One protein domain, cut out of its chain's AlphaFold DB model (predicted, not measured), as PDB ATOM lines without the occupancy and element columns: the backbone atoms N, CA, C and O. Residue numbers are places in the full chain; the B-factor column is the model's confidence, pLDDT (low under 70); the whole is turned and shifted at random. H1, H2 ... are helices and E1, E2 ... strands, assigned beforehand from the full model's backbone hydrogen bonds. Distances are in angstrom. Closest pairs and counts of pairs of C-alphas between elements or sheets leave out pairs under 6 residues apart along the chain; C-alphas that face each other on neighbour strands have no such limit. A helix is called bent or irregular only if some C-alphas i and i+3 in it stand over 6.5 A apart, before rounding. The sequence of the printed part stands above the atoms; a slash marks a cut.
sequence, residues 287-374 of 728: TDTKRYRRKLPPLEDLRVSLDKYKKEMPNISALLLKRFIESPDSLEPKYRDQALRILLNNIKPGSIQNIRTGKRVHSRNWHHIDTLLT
ATOM      1  N   THR A 287      -3.688 -12.192 -44.591       77.88
ATOM      2  CA  THR A 287      -2.440 -12.836 -45.033       77.88
ATOM      3  C   THR A 287      -2.480 -14.367 -45.015       77.88
ATOM      4  O   THR A 287      -1.580 -14.998 -45.575       77.88
ATOM      5  N   ASP A 288      -3.512 -14.982 -44.435       80.81
ATOM      6  CA  ASP A 288      -3.678 -16.441 -44.430       80.81
ATOM      7  C   ASP A 288      -4.362 -16.968 -45.699       80.81
ATOM      8  O   ASP A 288      -4.299 -18.167 -46.006       80.81
ATOM      9  N   THR A 289      -4.970 -16.062 -46.470       77.62
ATOM     10  CA  THR A 289      -5.627 -16.365 -47.743       77.62
ATOM     11  C   THR A 289      -4.620 -16.785 -48.822       77.62
ATOM     12  O   THR A 289      -3.445 -16.406 -48.800       77.62
ATOM     13  N   LYS A 290      -5.085 -17.547 -49.827       75.50
ATOM     14  CA  LYS A 290      -4.244 -18.039 -50.941       75.50
ATOM     15  C   LYS A 290      -3.446 -16.924 -51.633       75.50
ATOM     16  O   LYS A 290      -2.324 -17.166 -52.056       75.50
ATOM     17  N   ARG A 291      -3.975 -15.693 -51.670       73.88
ATOM     18  CA  ARG A 291      -3.340 -14.510 -52.279       73.88
ATOM     19  C   ARG A 291      -1.953 -14.182 -51.707       73.88
ATOM     20  O   ARG A 291      -1.126 -13.615 -52.417       73.88
ATOM     21  N   TYR A 292      -1.701 -14.504 -50.439       74.81
ATOM     22  CA  TYR A 292      -0.450 -14.179 -49.743       74.81
ATOM     23  C   TYR A 292       0.448 -15.403 -49.515       74.81
ATOM     24  O   TYR A 292       1.594 -15.247 -49.085       74.81
ATOM     25  N   ARG A 293      -0.039 -16.613 -49.826       74.94
ATOM     26  CA  ARG A 293       0.749 -17.848 -49.754       74.94
ATOM     27  C   ARG A 293       1.700 -17.910 -50.947       74.94
ATOM     28  O   ARG A 293       1.285 -18.026 -52.093       74.94
ATOM     29  N   ARG A 294       2.991 -17.823 -50.657       79.69
ATOM     30  CA  ARG A 294       4.097 -17.976 -51.607       79.69
ATOM     31  C   ARG A 294       5.214 -18.748 -50.924       79.69
ATOM     32  O   ARG A 294       5.238 -18.791 -49.697       79.69
ATOM     33  N   LYS A 295       6.149 -19.307 -51.694       83.25
ATOM     34  CA  LYS A 295       7.347 -19.935 -51.127       83.25
ATOM     35  C   LYS A 295       8.151 -18.880 -50.362       83.25
ATOM     36  O   LYS A 295       8.529 -17.860 -50.941       83.25
ATOM     37  N   LEU A 296       8.355 -19.106 -49.069       88.75
ATOM     38  CA  LEU A 296       9.128 -18.226 -48.199       88.75
ATOM     39  C   LEU A 296      10.514 -18.835 -47.955       88.75
ATOM     40  O   LEU A 296      10.636 -20.060 -47.919       88.75
ATOM     41  N   PRO A 297      11.565 -18.008 -47.843       88.88
ATOM     42  CA  PRO A 297      12.868 -18.487 -47.400       88.88
ATOM     43  C   PRO A 297      12.812 -18.903 -45.918       88.88
ATOM     44  O   PRO A 297      12.006 -18.333 -45.175       88.88
ATOM     45  N   PRO A 298      13.679 -19.834 -45.478       90.50
ATOM     46  CA  PRO A 298      13.877 -20.116 -44.058       90.50
ATOM     47  C   PRO A 298      14.220 -18.841 -43.289       90.50
ATOM     48  O   PRO A 298      14.901 -17.958 -43.818       90.50
ATOM     49  N   LEU A 299      13.744 -18.743 -42.049       90.38
ATOM     50  CA  LEU A 299      13.941 -17.569 -41.198       90.38
ATOM     51  C   LEU A 299      15.433 -17.317 -40.942       90.38
ATOM     52  O   LEU A 299      15.891 -16.183 -41.009       90.38
ATOM     53  N   GLU A 300      16.182 -18.393 -40.732       90.12
ATOM     54  CA  GLU A 300      17.612 -18.428 -40.424       90.12
ATOM     55  C   GLU A 300      18.476 -17.923 -41.590       90.12
ATOM     56  O   GLU A 300      19.613 -17.499 -41.403       90.12
ATOM     57  N   ASP A 301      17.925 -17.929 -42.806       94.06
ATOM     58  CA  ASP A 301      18.625 -17.472 -44.002       94.06
ATOM     59  C   ASP A 301      18.463 -15.966 -44.237       94.06
ATOM     60  O   ASP A 301      18.943 -15.451 -45.250       94.06
ATOM     61  N   LEU A 302      17.756 -15.249 -43.365       95.25
ATOM     62  CA  LEU A 302      17.435 -13.838 -43.542       95.25
ATOM     63  C   LEU A 302      18.379 -12.923 -42.764       95.25
ATOM     64  O   LEU A 302      18.833 -13.230 -41.671       95.25
ATOM     65  N   ARG A 303      18.612 -11.730 -43.313       95.00
ATOM     66  CA  ARG A 303      19.257 -10.607 -42.628       95.00
ATOM     67  C   ARG A 303      18.461  -9.328 -42.848       95.00
ATOM     68  O   ARG A 303      18.050  -9.040 -43.976       95.00
ATOM     69  N   VAL A 304      18.293  -8.543 -41.783       95.06
ATOM     70  CA  VAL A 304      17.664  -7.213 -41.811       95.06
ATOM     71  C   VAL A 304      18.747  -6.128 -41.808       95.06
ATOM     72  O   VAL A 304      19.622  -6.129 -40.947       95.06
ATOM     73  N   SER A 305      18.687  -5.182 -42.748       92.62
ATOM     74  CA  SER A 305      19.551  -3.992 -42.788       92.62
ATOM     75  C   SER A 305      18.744  -2.737 -42.454       92.62
ATOM     76  O   SER A 305      17.877  -2.316 -43.224       92.62
ATOM     77  N   LEU A 306      19.048  -2.120 -41.308       91.38
ATOM     78  CA  LEU A 306      18.386  -0.892 -40.857       91.38
ATOM     79  C   LEU A 306      18.898   0.371 -41.578       91.38
ATOM     80  O   LEU A 306      18.244   1.412 -41.555       91.38
ATOM     81  N   ASP A 307      20.018   0.295 -42.295       87.75
ATOM     82  CA  ASP A 307      20.591   1.439 -43.027       87.75
ATOM     83  C   ASP A 307      19.680   1.927 -44.159       87.75
ATOM     84  O   ASP A 307      19.693   3.099 -44.534       87.75
ATOM     85  N   LYS A 308      18.802   1.051 -44.664       89.25
ATOM     86  CA  LYS A 308      17.782   1.404 -45.664       89.25
ATOM     87  C   LYS A 308      16.730   2.384 -45.149       89.25
ATOM     88  O   LYS A 308      16.080   3.053 -45.958       89.25
ATOM     89  N   TYR A 309      16.576   2.503 -43.834       88.06
ATOM     90  CA  TYR A 309      15.647   3.450 -43.232       88.06
ATOM     91  C   TYR A 309      16.196   4.882 -43.213       88.06
ATOM     92  O   TYR A 309      15.403   5.815 -43.215       88.06
ATOM     93  N   LYS A 310      17.514   5.094 -43.363       87.00
ATOM     94  CA  LYS A 310      18.133   6.435 -43.340       87.00
ATOM     95  C   LYS A 310      17.630   7.236 -42.122       87.00
ATOM     96  O   LYS A 310      17.823   6.761 -41.014       87.00
ATOM     97  N   LYS A 311      16.979   8.391 -42.344       83.94
ATOM     98  CA  LYS A 311      16.386   9.291 -41.328       83.94
ATOM     99  C   LYS A 311      14.928   8.958 -40.967       83.94
ATOM    100  O   LYS A 311      14.235   9.796 -40.408       83.94
ATOM    101  N   GLU A 312      14.419   7.799 -41.372       84.56
ATOM    102  CA  GLU A 312      13.085   7.332 -40.993       84.56
ATOM    103  C   GLU A 312      13.194   6.327 -39.849       84.56
ATOM    104  O   GLU A 312      14.137   5.533 -39.802       84.56
ATOM    105  N   MET A 313      12.185   6.306 -38.981       88.56
ATOM    106  CA  MET A 313      12.073   5.280 -37.954       88.56
ATOM    107  C   MET A 313      11.907   3.889 -38.593       88.56
ATOM    108  O   MET A 313      11.113   3.739 -39.534       88.56
ATOM    109  N   PRO A 314      12.632   2.858 -38.124       91.50
ATOM    110  CA  PRO A 314      12.414   1.490 -38.569       91.50
ATOM    111  C   PRO A 314      10.980   1.021 -38.323       91.50
ATOM    112  O   PRO A 314      10.357   1.364 -37.319       91.50
ATOM    113  N   ASN A 315      10.462   0.183 -39.224       91.56
ATOM    114  CA  ASN A 315       9.207  -0.509 -38.957       91.56
ATOM    115  C   ASN A 315       9.393  -1.506 -37.813       91.56
ATOM    116  O   ASN A 315      10.382  -2.248 -37.819       91.56
ATOM    117  N   ILE A 316       8.411  -1.625 -36.915       92.62
ATOM    118  CA  ILE A 316       8.487  -2.626 -35.836       92.62
ATOM    119  C   ILE A 316       8.679  -4.035 -36.399       92.62
ATOM    120  O   ILE A 316       9.455  -4.809 -35.857       92.62
ATOM    121  N   SER A 317       8.082  -4.344 -37.555       94.25
ATOM    122  CA  SER A 317       8.252  -5.646 -38.204       94.25
ATOM    123  C   SER A 317       9.700  -5.950 -38.592       94.25
ATOM    124  O   SER A 317      10.098  -7.111 -38.578       94.25
ATOM    125  N   ALA A 318      10.504  -4.935 -38.926       94.88
ATOM    126  CA  ALA A 318      11.920  -5.124 -39.233       94.88
ATOM    127  C   ALA A 318      12.724  -5.459 -37.969       94.88
ATOM    128  O   ALA A 318      13.583  -6.339 -38.011       94.88
ATOM    129  N   LEU A 319      12.414  -4.799 -36.851       94.50
ATOM    130  CA  LEU A 319      13.040  -5.069 -35.555       94.50
ATOM    131  C   LEU A 319      12.627  -6.441 -35.011       94.50
ATOM    132  O   LEU A 319      13.476  -7.228 -34.608       94.50
ATOM    133  N   LEU A 320      11.338  -6.776 -35.090       94.25
ATOM    134  CA  LEU A 320      10.815  -8.088 -34.705       94.25
ATOM    135  C   LEU A 320      11.422  -9.206 -35.551       94.25
ATOM    136  O   LEU A 320      11.856 -10.214 -35.007       94.25
ATOM    137  N   LEU A 321      11.513  -9.023 -36.873       95.25
ATOM    138  CA  LEU A 321      12.150 -10.006 -37.744       95.25
ATOM    139  C   LEU A 321      13.623 -10.205 -37.376       95.25
ATOM    140  O   LEU A 321      14.075 -11.343 -37.329       95.25
ATOM    141  N   LYS A 322      14.354  -9.125 -37.074       94.38
ATOM    142  CA  LYS A 322      15.740  -9.207 -36.596       94.38
ATOM    143  C   LYS A 322      15.832 -10.044 -35.308       94.38
ATOM    144  O   LYS A 322      16.611 -10.990 -35.278       94.38
ATOM    145  N   ARG A 323      14.967  -9.783 -34.319       92.94
ATOM    146  CA  ARG A 323      14.878 -10.572 -33.072       92.94
ATOM    147  C   ARG A 323      14.576 -12.052 -33.335       92.94
ATOM    148  O   ARG A 323      15.188 -12.926 -32.733       92.94
ATOM    149  N   PHE A 324      13.657 -12.355 -34.251       94.44
ATOM    150  CA  PHE A 324      13.309 -13.740 -34.585       94.44
ATOM    151  C   PHE A 324      14.408 -14.468 -35.367       94.44
ATOM    152  O   PHE A 324      14.545 -15.675 -35.212       94.44
ATOM    153  N   ILE A 325      15.213 -13.764 -36.166       94.19
ATOM    154  CA  ILE A 325      16.410 -14.335 -36.806       94.19
ATOM    155  C   ILE A 325      17.465 -14.687 -35.750       94.19
ATOM    156  O   ILE A 325      18.073 -15.749 -35.824       94.19
ATOM    157  N   GLU A 326      17.666 -13.812 -34.763       92.56
ATOM    158  CA  GLU A 326      18.619 -14.019 -33.661       92.56
ATOM    159  C   GLU A 326      18.152 -15.097 -32.670       92.56
ATOM    160  O   GLU A 326      18.962 -15.696 -31.969       92.56
ATOM    161  N   SER A 327      16.847 -15.365 -32.596       91.88
ATOM    162  CA  SER A 327      16.263 -16.392 -31.724       91.88
ATOM    163  C   SER A 327      15.108 -17.144 -32.405       91.88
ATOM    164  O   SER A 327      13.947 -16.953 -32.026       91.88
ATOM    165  N   PRO A 328      15.381 -18.029 -33.384       86.94
ATOM    166  CA  PRO A 328      14.342 -18.712 -34.170       86.94
ATOM    167  C   PRO A 328      13.387 -19.588 -33.349       86.94
ATOM    168  O   PRO A 328      12.233 -19.786 -33.734       86.94
ATOM    169  N   ASP A 329      13.833 -20.090 -32.195       88.88
ATOM    170  CA  ASP A 329      13.042 -20.953 -31.301       88.88
ATOM    171  C   ASP A 329      11.963 -20.203 -30.506       88.88
ATOM    172  O   ASP A 329      11.114 -20.818 -29.850       88.88
ATOM    173  N   SER A 330      11.957 -18.869 -30.599       89.69
ATOM    174  CA  SER A 330      10.880 -18.020 -30.078       89.69
ATOM    175  C   SER A 330       9.556 -18.192 -30.835       89.69
ATOM    176  O   SER A 330       8.504 -17.870 -30.284       89.69
ATOM    177  N   LEU A 331       9.594 -18.737 -32.060       91.75
ATOM    178  CA  LEU A 331       8.420 -19.075 -32.861       91.75
ATOM    179  C   LEU A 331       8.358 -20.580 -33.138       91.75
ATOM    180  O   LEU A 331       9.302 -21.178 -33.664       91.75
ATOM    181  N   GLU A 332       7.199 -21.181 -32.873       93.06
ATOM    182  CA  GLU A 332       6.946 -22.576 -33.242       93.06
ATOM    183  C   GLU A 332       7.000 -22.764 -34.769       93.06
ATOM    184  O   GLU A 332       6.442 -21.937 -35.502       93.06
ATOM    185  N   PRO A 333       7.588 -23.868 -35.281       90.81
ATOM    186  CA  PRO A 333       7.759 -24.088 -36.720       90.81
ATOM    187  C   PRO A 333       6.481 -23.904 -37.549       90.81
ATOM    188  O   PRO A 333       6.519 -23.266 -38.600       90.81
ATOM    189  N   LYS A 334       5.328 -24.365 -37.042       88.69
ATOM    190  CA  LYS A 334       4.023 -24.228 -37.716       88.69
ATOM    191  C   LYS A 334       3.547 -22.777 -37.890       88.69
ATOM    192  O   LYS A 334       2.736 -22.517 -38.776       88.69
ATOM    193  N   TYR A 335       4.047 -21.831 -37.090       90.25
ATOM    194  CA  TYR A 335       3.663 -20.414 -37.159       90.25
ATOM    195  C   TYR A 335       4.694 -19.530 -37.868       90.25
ATOM    196  O   TYR A 335       4.363 -18.398 -38.223       90.25
ATOM    197  N   ARG A 336       5.915 -20.020 -38.127       90.75
ATOM    198  CA  ARG A 336       6.999 -19.230 -38.748       90.75
ATOM    199  C   ARG A 336       6.591 -18.640 -40.093       90.75
ATOM    200  O   ARG A 336       6.772 -17.449 -40.326       90.75
ATOM    201  N   ASP A 337       5.958 -19.444 -40.938       89.44
ATOM    202  CA  ASP A 337       5.470 -19.006 -42.244       89.44
ATOM    203  C   ASP A 337       4.403 -17.913 -42.132       89.44
ATOM    204  O   ASP A 337       4.421 -16.941 -42.887       89.44
ATOM    205  N   GLN A 338       3.467 -18.050 -41.188       89.06
ATOM    206  CA  GLN A 338       2.436 -17.041 -40.948       89.06
ATOM    207  C   GLN A 338       3.057 -15.735 -40.443       89.06
ATOM    208  O   GLN A 338       2.779 -14.672 -41.003       89.06
ATOM    209  N   ALA A 339       3.942 -15.820 -39.447       91.88
ATOM    210  CA  ALA A 339       4.658 -14.673 -38.907       91.88
ATOM    211  C   ALA A 339       5.458 -13.959 -40.005       91.88
ATOM    212  O   ALA A 339       5.321 -12.752 -40.194       91.88
ATOM    213  N   LEU A 340       6.215 -14.705 -40.810       92.81
ATOM    214  CA  LEU A 340       7.024 -14.149 -41.888       92.81
ATOM    215  C   LEU A 340       6.163 -13.510 -42.991       92.81
ATOM    216  O   LEU A 340       6.527 -12.449 -43.504       92.81
ATOM    217  N   ARG A 341       4.991 -14.079 -43.329       91.12
ATOM    218  CA  ARG A 341       4.024 -13.425 -44.236       91.12
ATOM    219  C   ARG A 341       3.579 -12.073 -43.695       91.12
ATOM    220  O   ARG A 341       3.524 -11.122 -44.472       91.12
ATOM    221  N   ILE A 342       3.260 -11.982 -42.408       90.94
ATOM    222  CA  ILE A 342       2.813 -10.734 -41.779       90.94
ATOM    223  C   ILE A 342       3.957  -9.714 -41.781       90.94
ATOM    224  O   ILE A 342       3.817  -8.643 -42.372       90.94
ATOM    225  N   LEU A 343       5.119 -10.073 -41.231       93.50
ATOM    226  CA  LEU A 343       6.255  -9.161 -41.078       93.50
ATOM    227  C   LEU A 343       6.764  -8.638 -42.428       93.50
ATOM    228  O   LEU A 343       6.934  -7.433 -42.598       93.50
ATOM    229  N   LEU A 344       6.932  -9.500 -43.439       92.50
ATOM    230  CA  LEU A 344       7.417  -9.072 -44.760       92.50
ATOM    231  C   LEU A 344       6.458  -8.122 -45.494       92.50
ATOM    232  O   LEU A 344       6.888  -7.480 -46.452       92.50
ATOM    233  N   ASN A 345       5.183  -8.034 -45.097       90.69
ATOM    234  CA  ASN A 345       4.222  -7.081 -45.664       90.69
ATOM    235  C   ASN A 345       4.184  -5.726 -44.928       90.69
ATOM    236  O   ASN A 345       3.438  -4.838 -45.353       90.69
ATOM    237  N   ASN A 346       5.020  -5.552 -43.898       91.69
ATOM    238  CA  ASN A 346       5.222  -4.307 -43.155       91.69
ATOM    239  C   ASN A 346       6.725  -3.969 -42.987       91.69
ATOM    240  O   ASN A 346       7.168  -3.479 -41.954       91.69
ATOM    241  N   ILE A 347       7.544  -4.244 -44.006       93.38
ATOM    242  CA  ILE A 347       8.981  -3.930 -44.008       93.38
ATOM    243  C   ILE A 347       9.338  -3.134 -45.261       93.38
ATOM    244  O   ILE A 347       8.954  -3.492 -46.379       93.38
ATOM    245  N   LYS A 348      10.126  -2.065 -45.089       92.38
ATOM    246  CA  LYS A 348      10.624  -1.240 -46.196       92.38
ATOM    247  C   LYS A 348      11.318  -2.102 -47.269       92.38
ATOM    248  O   LYS A 348      12.282  -2.808 -46.944       92.38
ATOM    249  N   PRO A 349      10.884  -2.033 -48.544       92.56
ATOM    250  CA  PRO A 349      11.474  -2.817 -49.624       92.56
ATOM    251  C   PRO A 349      12.993  -2.647 -49.731       92.56
ATOM    252  O   PRO A 349      13.522  -1.541 -49.642       92.56
ATOM    253  N   GLY A 350      13.696  -3.759 -49.948       91.44
ATOM    254  CA  GLY A 350      15.158  -3.777 -50.074       91.44
ATOM    255  C   GLY A 350      15.927  -3.810 -48.749       91.44
ATOM    256  O   GLY A 350      17.156  -3.802 -48.789       91.44
ATOM    257  N   SER A 351      15.232  -3.882 -47.609       93.44
ATOM    258  CA  SER A 351      15.851  -4.008 -46.277       93.44
ATOM    259  C   SER A 351      16.179  -5.449 -45.882       93.44
ATOM    260  O   SER A 351      16.841  -5.651 -44.870       93.44
ATOM    261  N   ILE A 352      15.723  -6.442 -46.657       95.50
ATOM    262  CA  ILE A 352      15.906  -7.870 -46.361       95.50
ATOM    263  C   ILE A 352      16.764  -8.539 -47.433       95.50
ATOM    264  O   ILE A 352      16.508  -8.393 -48.635       95.50
ATOM    265  N   GLN A 353      17.742  -9.319 -46.986       94.06
ATOM    266  CA  GLN A 353      18.625 -10.119 -47.829       94.06
ATOM    267  C   GLN A 353      18.614 -11.576 -47.368       94.06
ATOM    268  O   GLN A 353      18.534 -11.845 -46.173       94.06
ATOM    269  N   ASN A 354      18.701 -12.505 -48.317       94.31
ATOM    270  CA  ASN A 354      18.980 -13.900 -48.030       94.31
ATOM    271  C   ASN A 354      20.503 -14.100 -48.013       94.31
ATOM    272  O   ASN A 354      21.162 -13.842 -49.022       94.31
ATOM    273  N   ILE A 355      21.061 -14.537 -46.888       94.38
ATOM    274  CA  ILE A 355      22.516 -14.615 -46.691       94.38
ATOM    275  C   ILE A 355      23.162 -15.757 -47.482       94.38
ATOM    276  O   ILE A 355      24.294 -15.607 -47.926       94.38
ATOM    277  N   ARG A 356      22.439 -16.857 -47.731       91.69
ATOM    278  CA  ARG A 356      22.963 -18.006 -48.493       91.69
ATOM    279  C   ARG A 356      23.084 -17.717 -49.983       91.69
ATOM    280  O   ARG A 356      24.030 -18.137 -50.633       91.69
ATOM    281  N   THR A 357      22.099 -17.017 -50.536       90.75
ATOM    282  CA  THR A 357      22.026 -16.725 -51.977       90.75
ATOM    283  C   THR A 357      22.538 -15.333 -52.333       90.75
ATOM    284  O   THR A 357      22.650 -15.007 -53.512       90.75
ATOM    285  N   GLY A 358      22.747 -14.466 -51.338       88.31
ATOM    286  CA  GLY A 358      23.044 -13.043 -51.513       88.31
ATOM    287  C   GLY A 358      21.886 -12.217 -52.094       88.31
ATOM    288  O   GLY A 358      21.995 -10.990 -52.177       88.31
ATOM    289  N   LYS A 359      20.766 -12.843 -52.486       90.75
ATOM    290  CA  LYS A 359      19.648 -12.183 -53.177       90.75
ATOM    291  C   LYS A 359      18.781 -11.379 -52.211       90.75
ATOM    292  O   LYS A 359      18.608 -11.729 -51.044       90.75
ATOM    293  N   ARG A 360      18.173 -10.304 -52.716       90.50
ATOM    294  CA  ARG A 360      17.162  -9.540 -51.969       90.50
ATOM    295  C   ARG A 360      15.896 -10.371 -51.789       90.50
ATOM    296  O   ARG A 360      15.456 -11.040 -52.721       90.50
ATOM    297  N   VAL A 361      15.280 -10.266 -50.616       91.06
ATOM    298  CA  VAL A 361      13.992 -10.907 -50.328       91.06
ATOM    299  C   VAL A 361      12.870  -9.896 -50.495       91.06
ATOM    300  O   VAL A 361      12.944  -8.757 -50.023       91.06
ATOM    301  N   HIS A 362      11.812 -10.320 -51.183       88.94
ATOM    302  CA  HIS A 362      10.667  -9.464 -51.459       88.94
ATOM    303  C   HIS A 362       9.926  -9.089 -50.173       88.94
ATOM    304  O   HIS A 362       9.304  -9.942 -49.538       88.94
ATOM    305  N   SER A 363       9.894  -7.795 -49.876       90.56
ATOM    306  CA  SER A 363       9.115  -7.172 -48.801       90.56
ATOM    307  C   SER A 363       8.209  -6.074 -49.365       90.56
ATOM    308  O   SER A 363       8.416  -5.577 -50.476       90.56
ATOM    309  N   ARG A 364       7.159  -5.729 -48.621       87.81
ATOM    310  CA  ARG A 364       6.222  -4.637 -48.903       87.81
ATOM    311  C   ARG A 364       6.029  -3.823 -47.628       87.81
ATOM    312  O   ARG A 364       6.167  -4.356 -46.536       87.81
ATOM    313  N   ASN A 365       5.641  -2.563 -47.786       82.56
ATOM    314  CA  ASN A 365       5.275  -1.683 -46.676       82.56
ATOM    315  C   ASN A 365       3.975  -0.925 -46.993       82.56
ATOM    316  O   ASN A 365       3.930   0.300 -46.982       82.56
ATOM    317  N   TRP A 366       2.952  -1.657 -47.444       74.56
ATOM    318  CA  TRP A 366       1.677  -1.063 -47.879       74.56
ATOM    319  C   TRP A 366       0.659  -0.987 -46.743       74.56
ATOM    320  O   TRP A 366      -0.220  -0.128 -46.756       74.56
ATOM    321  N   HIS A 367       0.776  -1.899 -45.780       79.19
ATOM    322  CA  HIS A 367      -0.090  -1.978 -44.618       79.19
ATOM    323  C   HIS A 367       0.749  -1.981 -43.349       79.19
ATOM    324  O   HIS A 367       1.860  -2.515 -43.313       79.19
ATOM    325  N   HIS A 368       0.172  -1.401 -42.306       80.88
ATOM    326  CA  HIS A 368       0.691  -1.496 -40.953       80.88
ATOM    327  C   HIS A 368       0.405  -2.869 -40.372       80.88
ATOM    328  O   HIS A 368      -0.554  -3.542 -40.764       80.88
ATOM    329  N   ILE A 369       1.251  -3.288 -39.442       84.19
ATOM    330  CA  ILE A 369       1.160  -4.605 -38.817       84.19
ATOM    331  C   ILE A 369      -0.191  -4.832 -38.112       84.19
ATOM    332  O   ILE A 369      -0.734  -5.922 -38.213       84.19
ATOM    333  N   ASP A 370      -0.809  -3.810 -37.513       81.25
ATOM    334  CA  ASP A 370      -2.148  -3.907 -36.904       81.25
ATOM    335  C   ASP A 370      -3.247  -4.252 -37.922       81.25
ATOM    336  O   ASP A 370      -4.202  -4.968 -37.636       81.25
ATOM    337  N   THR A 371      -3.106  -3.740 -39.142       81.50
ATOM    338  CA  THR A 371      -4.033  -3.942 -40.247       81.50
ATOM    339  C   THR A 371      -3.867  -5.349 -40.795       81.50
ATOM    340  O   THR A 371      -4.849  -5.993 -41.147       81.50
ATOM    341  N   LEU A 372      -2.628  -5.844 -40.817       82.81
ATOM    342  CA  LEU A 372      -2.318  -7.229 -41.160       82.81
ATOM    343  C   LEU A 372      -2.782  -8.213 -40.075       82.81
ATOM    344  O   LEU A 372      -3.107  -9.343 -40.417       82.81
ATOM    345  N   LEU A 373      -2.851  -7.773 -38.814       81.00
ATOM    346  CA  LEU A 373      -3.360  -8.524 -37.658       81.00
ATOM    347  C   LEU A 373      -4.850  -8.292 -37.382       81.00
ATOM    348  O   LEU A 373      -5.382  -8.828 -36.414       81.00
ATOM    349  N   THR A 374      -5.545  -7.486 -38.191       78.00
ATOM    350  CA  THR A 374      -6.979  -7.263 -37.992       78.00
ATOM    351  C   THR A 374      -7.705  -8.585 -38.250       78.00
ATOM    352  O   THR A 374      -7.607  -9.105 -39.368       78.00
TER     353      THR A 374
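This is residues 287 to 374 of the 728 residues of the protein "Putative Lecithin-cholesterol acyl transferase" of Giardia muris (UniProt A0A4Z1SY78). A very short two-stranded ribbon, E1 and E2, stands with E1 beside helix H2, and H2 folds back through a short link into H3 to make a helical hairpin that is only partly packed, through the last residues of H3. The two small helices H1 and H4 lie far from the middle of this rounded body, and long stretches with no named element, residues 287 to 301 and 355 to 368, make up much of the rest. The printed part has 88 residues, with four named helices and two named strands in the order E1 H1 H2 H3 E2 H4; the sheet order is E1 - E2, antiparallel. The class is mostly helix, though under half of the residues are in named elements. The whole is compact, with a radius of gyration of the C-alphas of 12.3 A and spans of 33 by 29 by 22 A.

Strand E1 is residues 302 to 304, 6.9 A long, beginning at C-alpha 302 at (17.435, -13.838, -43.542). Strand E2 is residues 352 to 354, 7.0 A. Helix H2 is residues 316 to 326, 15.4 A, and H3 is residues 333 to 344, 17.0 A, ending at C-alpha 344 at (7.417, -9.072, -44.760). H3 is irregular: C-alphas 334 and 337 are 7.1 A apart. H1 is residues 306 to 309, 5.7 A, and H4 is residues 369 to 372, 4.9 A, ending at C-alpha 372 at (-2.318, -7.229, -41.160).

E1 and E2 are antiparallel neighbours at 152 degrees, with N 303 and O 353 at 2.9 A and N 353 and O 303 at 3.0 A, within hydrogen-bond range. The closest C-alphas of E1 and H2, those of Val 304 and Lys 322, are 5.9 A apart, while H2 and E2 are apart. H2 and H3 are a helical hairpin: they touch, with the C-alphas of Ser 317 and Leu 343 closest at 5.0 A, through residues 340 to 344 of H3 alone. They run opposite ways at a steep tilt of 37 degrees, only just steep. H3 and H4 only just touch, with 3 pairs of C-alphas within 8 A, the closest those of Ile 342 and Leu 372 at 6.2 A, through residues 342 to 343 of H3 alone. H1 and H2 are close but not clearly touching, the C-alphas of Leu 306 and Ala 318 being closest at 7.9 A. In H2 every O i to N i+4 pair is within hydrogen-bond range, in H3 6 of 8 are, and H1 and H4 are too short for such a pair.

The C-alphas farthest apart, those of Lys 311 and Lys 334, are 35.9 A apart. The printed part has no cut. The link from E2 to H4, 14 residues, is long. The mean pLDDT of the printed part is 88.8, and no printed residue is under 70.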